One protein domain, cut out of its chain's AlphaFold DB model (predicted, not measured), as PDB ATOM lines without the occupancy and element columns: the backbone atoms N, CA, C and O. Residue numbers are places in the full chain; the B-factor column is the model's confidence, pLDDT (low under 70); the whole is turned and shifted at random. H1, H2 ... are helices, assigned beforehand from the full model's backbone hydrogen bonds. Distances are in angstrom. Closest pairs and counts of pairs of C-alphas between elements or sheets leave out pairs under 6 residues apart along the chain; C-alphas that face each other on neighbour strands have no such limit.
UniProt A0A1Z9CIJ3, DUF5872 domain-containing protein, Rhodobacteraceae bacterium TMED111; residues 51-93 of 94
ATOM      1  N   PRO A  51     -35.131 -65.163 250.862       77.19
ATOM      2  CA  PRO A  51     -34.550 -63.959 250.284       77.19
ATOM      3  C   PRO A  51     -35.153 -62.732 250.973       77.19
ATOM      4  O   PRO A  51     -36.373 -62.617 251.058       77.19
ATOM      5  N   THR A  52     -34.316 -61.826 251.476       80.12
ATOM      6  CA  THR A  52     -34.757 -60.552 252.061       80.12
ATOM      7  C   THR A  52     -35.494 -59.679 251.061       80.12
ATOM      8  O   THR A  52     -36.437 -58.995 251.440       80.12
ATOM      9  N   ASN A  53     -35.082 -59.713 249.792       85.62
ATOM     10  CA  ASN A  53     -35.714 -58.963 248.720       85.62
ATOM     11  C   ASN A  53     -36.115 -59.913 247.574       85.62
ATOM     12  O   ASN A  53     -35.283 -60.246 246.720       85.62
ATOM     13  N   PRO A  54     -37.381 -60.367 247.532       83.62
ATOM     14  CA  PRO A  54     -37.844 -61.306 246.513       83.62
ATOM     15  C   PRO A  54     -37.841 -60.701 245.101       83.62
ATOM     16  O   PRO A  54     -37.547 -61.413 244.140       83.62
ATOM     17  N   ALA A  55     -38.093 -59.396 244.961       87.31
ATOM     18  CA  ALA A  55     -38.078 -58.716 243.666       87.31
ATOM     19  C   ALA A  55     -36.666 -58.691 243.061       87.31
ATOM     20  O   ALA A  55     -36.472 -58.995 241.882       87.31
ATOM     21  N   LEU A  56     -35.657 -58.404 243.886       88.81
ATOM     22  CA  LEU A  56     -34.259 -58.427 243.465       88.81
ATOM     23  C   LEU A  56     -33.817 -59.849 243.096       88.81
ATOM     24  O   LEU A  56     -33.186 -60.049 242.059       88.81
ATOM     25  N   TYR A  57     -34.213 -60.849 243.890       88.38
ATOM     26  CA  TYR A  57     -33.944 -62.256 243.589       88.38
ATOM     27  C   TYR A  57     -34.543 -62.684 242.240       88.38
ATOM     28  O   TYR A  57     -33.867 -63.343 241.451       88.38
ATOM     29  N   ALA A  58     -35.782 -62.279 241.936       90.19
ATOM     30  CA  ALA A  58     -36.441 -62.591 240.669       90.19
ATOM     31  C   ALA A  58     -35.703 -61.989 239.461       90.19
ATOM     32  O   ALA A  58     -35.475 -62.693 238.474       90.19
ATOM     33  N   ARG A  59     -35.256 -60.729 239.564       92.00
ATOM     34  CA  ARG A  59     -34.453 -60.066 238.519       92.00
ATOM     35  C   ARG A  59     -33.135 -60.802 238.271       92.00
ATOM     36  O   ARG A  59     -32.847 -61.175 237.138       92.00
ATOM     37  N   VAL A  60     -32.381 -61.108 239.330       91.81
ATOM     38  CA  VAL A  60     -31.108 -61.848 239.212       91.81
ATOM     39  C   VAL A  60     -31.333 -63.262 238.662       91.81
ATOM     40  O   VAL A  60     -30.527 -63.761 237.879       91.81
ATOM     41  N   LYS A  61     -32.450 -63.915 239.003       90.75
ATOM     42  CA  LYS A  61     -32.815 -65.224 238.445       90.75
ATOM     43  C   LYS A  61     -33.080 -65.158 236.941       90.75
ATOM     44  O   LYS A  61     -32.655 -66.058 236.219       90.75
ATOM     45  N   ALA A  62     -33.762 -64.117 236.467       92.31
ATOM     46  CA  ALA A  62     -33.982 -63.898 235.039       92.31
ATOM     47  C   ALA A  62     -32.658 -63.651 234.303       92.31
ATOM     48  O   ALA A  62     -32.408 -64.263 233.268       92.31
ATOM     49  N   GLU A  63     -31.766 -62.838 234.873       91.38
ATOM     50  CA  GLU A  63     -30.425 -62.620 234.321       91.38
ATOM     51  C   GLU A  63     -29.606 -63.915 234.266       91.38
ATOM     52  O   GLU A  63     -28.975 -64.203 233.250       91.38
ATOM     53  N   ALA A  64     -29.664 -64.740 235.314       92.31
ATOM     54  CA  ALA A  64     -28.986 -66.032 235.339       92.31
ATOM     55  C   ALA A  64     -29.502 -66.952 234.221       92.31
ATOM     56  O   ALA A  64     -28.707 -67.555 233.508       92.31
ATOM     57  N   LYS A  65     -30.824 -67.018 234.015       90.44
ATOM     58  CA  LYS A  65     -31.423 -67.807 232.926       90.44
ATOM     59  C   LYS A  65     -31.019 -67.323 231.530       90.44
ATOM     60  O   LYS A  65     -30.934 -68.137 230.624       90.44
ATOM     61  N   ARG A  66     -30.776 -66.020 231.353       91.94
ATOM     62  CA  ARG A  66     -30.296 -65.460 230.076       91.94
ATOM     63  C   ARG A  66     -28.800 -65.706 229.866       91.94
ATOM     64  O   ARG A  66     -28.369 -65.865 228.733       91.94
ATOM     65  N   LYS A  67     -28.013 -65.733 230.948       88.06
ATOM     66  CA  LYS A  67     -26.552 -65.895 230.900       88.06
ATOM     67  C   LYS A  67     -26.109 -67.352 230.753       88.06
ATOM     68  O   LYS A  67     -25.105 -67.616 230.098       88.06
ATOM     69  N   PHE A  68     -26.807 -68.285 231.394       87.75
ATOM     70  CA  PHE A  68     -26.426 -69.695 231.420       87.75
ATOM     71  C   PHE A  68     -27.360 -70.523 230.543       87.75
ATOM     72  O   PHE A  68     -28.568 -70.529 230.761       87.75
ATOM     73  N   LYS A  69     -26.787 -71.285 229.602       85.50
ATOM     74  CA  LYS A  69     -27.535 -72.189 228.712       85.50
ATOM     75  C   LYS A  69     -28.318 -73.265 229.479       85.50
ATOM     76  O   LYS A  69     -29.392 -73.662 229.048       85.50
ATOM     77  N   VAL A  70     -27.790 -73.732 230.614       88.00
ATOM     78  CA  VAL A  70     -28.414 -74.770 231.450       88.00
ATOM     79  C   VAL A  70     -28.720 -74.215 232.839       88.00
ATOM     80  O   VAL A  70     -27.819 -73.817 233.586       88.00
ATOM     81  N   TYR A  71     -30.005 -74.238 233.193       80.44
ATOM     82  CA  TYR A  71     -30.509 -73.895 234.517       80.44
ATOM     83  C   TYR A  71     -31.509 -74.962 234.988       80.44
ATOM     84  O   TYR A  71     -32.463 -75.237 234.258       80.44
ATOM     85  N   PRO A  72     -31.361 -75.523 236.203       86.75
ATOM     86  CA  PRO A  72     -30.376 -75.194 237.237       86.75
ATOM     87  C   PRO A  72     -29.005 -75.850 236.994       86.75
ATOM     88  O   PRO A  72     -28.915 -77.041 236.728       86.75
ATOM     89  N   SER A  73     -27.923 -75.086 237.153       89.31
ATOM     90  CA  SER A  73     -26.548 -75.607 237.182       89.31
ATOM     91  C   SER A  73     -25.804 -75.069 238.403       89.31
ATOM     92  O   SER A  73     -26.185 -74.037 238.965       89.31
ATOM     93  N   ALA A  74     -24.748 -75.765 238.837       90.00
ATOM     94  CA  ALA A  74     -23.964 -75.369 240.011       90.00
ATOM     95  C   ALA A  74     -23.409 -73.941 239.864       90.00
ATOM     96  O   ALA A  74     -23.598 -73.098 240.745       90.00
ATOM     97  N   TYR A  75     -22.829 -73.635 238.703       88.12
ATOM     98  CA  TYR A  75     -22.290 -72.312 238.393       88.12
ATOM     99  C   TYR A  75     -23.378 -71.238 238.276       88.12
ATOM    100  O   TYR A  75     -23.190 -70.131 238.785       88.12
ATOM    101  N   ALA A  76     -24.542 -71.556 237.692       91.62
ATOM    102  CA  ALA A  76     -25.647 -70.602 237.619       91.62
ATOM    103  C   ALA A  76     -26.214 -70.265 239.006       91.62
ATOM    104  O   ALA A  76     -26.493 -69.100 239.298       91.62
ATOM    105  N   ASN A  77     -26.339 -71.263 239.884       90.88
ATOM    106  CA  ASN A  77     -26.806 -71.058 241.254       90.88
ATOM    107  C   ASN A  77     -25.792 -70.257 242.088       90.88
ATOM    108  O   ASN A  77     -26.191 -69.351 242.820       90.88
ATOM    109  N   ALA A  78     -24.489 -70.521 241.934       90.81
ATOM    110  CA  ALA A  78     -23.437 -69.752 242.598       90.81
ATOM    111  C   ALA A  78     -23.406 -68.287 242.128       90.81
ATOM    112  O   ALA A  78     -23.333 -67.369 242.950       90.81
ATOM    113  N   TRP A  79     -23.525 -68.052 240.816       92.69
ATOM    114  CA  TRP A  79     -23.585 -66.703 240.253       92.69
ATOM    115  C   TRP A  79     -24.808 -65.933 240.755       92.69
ATOM    116  O   TRP A  79     -24.667 -64.786 241.170       92.69
ATOM    117  N   LEU A  80     -25.983 -66.572 240.803       92.62
ATOM    118  CA  LEU A  80     -27.200 -65.961 241.337       92.62
ATOM    119  C   LEU A  80     -26.991 -65.498 242.779       92.62
ATOM    120  O   LEU A  80     -27.257 -64.340 243.088       92.62
ATOM    121  N   VAL A  81     -26.490 -66.371 243.659       91.31
ATOM    122  CA  VAL A  81     -26.254 -66.033 245.073       91.31
ATOM    123  C   VAL A  81     -25.232 -64.902 245.209       91.31
ATOM    124  O   VAL A  81     -25.449 -63.984 246.000       91.31
ATOM    125  N   ARG A  82     -24.147 -64.932 244.425       91.75
ATOM    126  CA  ARG A  82     -23.096 -63.904 244.447       91.75
ATOM    127  C   ARG A  82     -23.615 -62.542 243.988       91.75
ATOM    128  O   ARG A  82     -23.396 -61.548 244.673       91.75
ATOM    129  N   THR A  83     -24.327 -62.490 242.866       92.25
ATOM    130  CA  THR A  83     -24.888 -61.246 242.318       92.25
ATOM    131  C   THR A  83     -26.012 -60.702 243.197       92.25
ATOM    132  O   THR A  83     -26.073 -59.500 243.438       92.25
ATOM    133  N   TYR A  84     -26.860 -61.582 243.735       91.94
ATOM    134  CA  TYR A  84     -27.904 -61.222 244.689       91.94
ATOM    135  C   TYR A  84     -27.310 -60.546 245.932       91.94
ATOM    136  O   TYR A  84     -27.733 -59.445 246.272       91.94
ATOM    137  N   LYS A  85     -26.254 -61.126 246.525       89.88
ATOM    138  CA  LYS A  85     -25.510 -60.519 247.643       89.88
ATOM    139  C   LYS A  85     -24.832 -59.202 247.274       89.88
ATOM    140  O   LYS A  85     -24.941 -58.241 248.027       89.88
ATOM    141  N   LYS A  86     -24.194 -59.121 246.100       90.38
ATOM    142  CA  LYS A  86     -23.522 -57.894 245.629       90.38
ATOM    143  C   LYS A  86     -24.483 -56.709 245.492       90.38
ATOM    144  O   LYS A  86     -24.090 -55.575 245.724       90.38
ATOM    145  N   ARG A  87     -25.741 -56.966 245.134       87.81
ATOM    146  CA  ARG A  87     -26.789 -55.943 244.995       87.81
ATOM    147  C   ARG A  87     -27.536 -55.650 246.311       87.81
ATOM    148  O   ARG A  87     -28.611 -55.064 246.274       87.81
ATOM    149  N   GLY A  88     -27.011 -56.096 247.456       84.94
ATOM    150  CA  GLY A  88     -27.613 -55.878 248.778       84.94
ATOM    151  C   GLY A  88     -28.689 -56.896 249.175       84.94
ATOM    152  O   GLY A  88     -29.351 -56.742 250.198       84.94
ATOM    153  N   GLY A  89     -28.886 -57.955 248.384       85.31
ATOM    154  CA  GLY A  89     -29.794 -59.051 248.703       85.31
ATOM    155  C   GLY A  89     -29.199 -60.017 249.731       85.31
ATOM    156  O   GLY A  89     -28.123 -60.573 249.546       85.31
ATOM    157  N   GLY A  90     -29.923 -60.282 250.810       85.00
ATOM    158  CA  GLY A  90     -29.534 -61.214 251.864       85.00
ATOM    159  C   GLY A  90     -30.456 -62.424 251.929       85.00
ATOM    160  O   GLY A  90     -31.544 -62.442 251.347       85.00
ATOM    161  N   TYR A  91     -30.031 -63.443 252.666       83.75
ATOM    162  CA  TYR A  91     -30.895 -64.550 253.050       83.75
ATOM    163  C   TYR A  91     -31.077 -64.508 254.562       83.75
ATOM    164  O   TYR A  91     -30.090 -64.520 255.290       83.75
ATOM    165  N   ARG A  92     -32.325 -64.460 255.035       72.06
ATOM    166  CA  ARG A  92     -32.631 -64.522 256.468       72.06
ATOM    167  C   ARG A  92     -33.004 -65.946 256.842       72.06
ATOM    168  O   ARG A  92     -33.930 -66.515 256.259       72.06
ATOM    169  N   SER A  93     -32.290 -66.516 257.806       64.38
ATOM    170  CA  SER A  93     -32.794 -67.651 258.577       64.38
ATOM    171  C   SER A  93     -33.988 -67.161 259.399       64.38
ATOM    172  O   SER A  93     -33.916 -66.099 260.015       64.38
TER     173      SER A  93
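What this domain is: This is residues 51 to 93 of the 94 residues of the protein "DUF5872 domain-containing protein" of Rhodobacteraceae bacterium TMED111 (UniProt A0A1Z9CIJ3). The model is a helical hairpin: H1 runs one way, a loop turns the chain, and H2 folds back over H1 at a slant, while the first and last printed residues lie at the end away from the loop. The printed part has 43 residues with two named helices, H1 then H2, and no named strand; its class is all helix. It is compact, with a radius of gyration of the C-alphas of 9.9 A, and elongated, spanning 28 by 17 by 15 A.

How they stand to each other: H1, residues 54 to 67, and H2, residues 74 to 86, touch and form a hairpin. Their closest C-alphas, those of Val 60 and Leu 80, are 6.1 A apart. They run opposite ways at a steep tilt of 44 degrees. In both helices every O i to N i+4 pair is within hydrogen-bond range.

Where its parts are: H1 begins at C-alpha 54 (-37.844, -61.306, 246.513) and measures 19.8 A. H2 measures 18.4 A and ends at C-alpha 86 (-23.522, -57.894, 245.629).

The domain as a whole: The C-alphas farthest apart, of Lys 69 and Ser 93, are 30.7 A apart. The printed part has no cut. The H1 to H2 link is short. Residue 93 has pLDDT under 70.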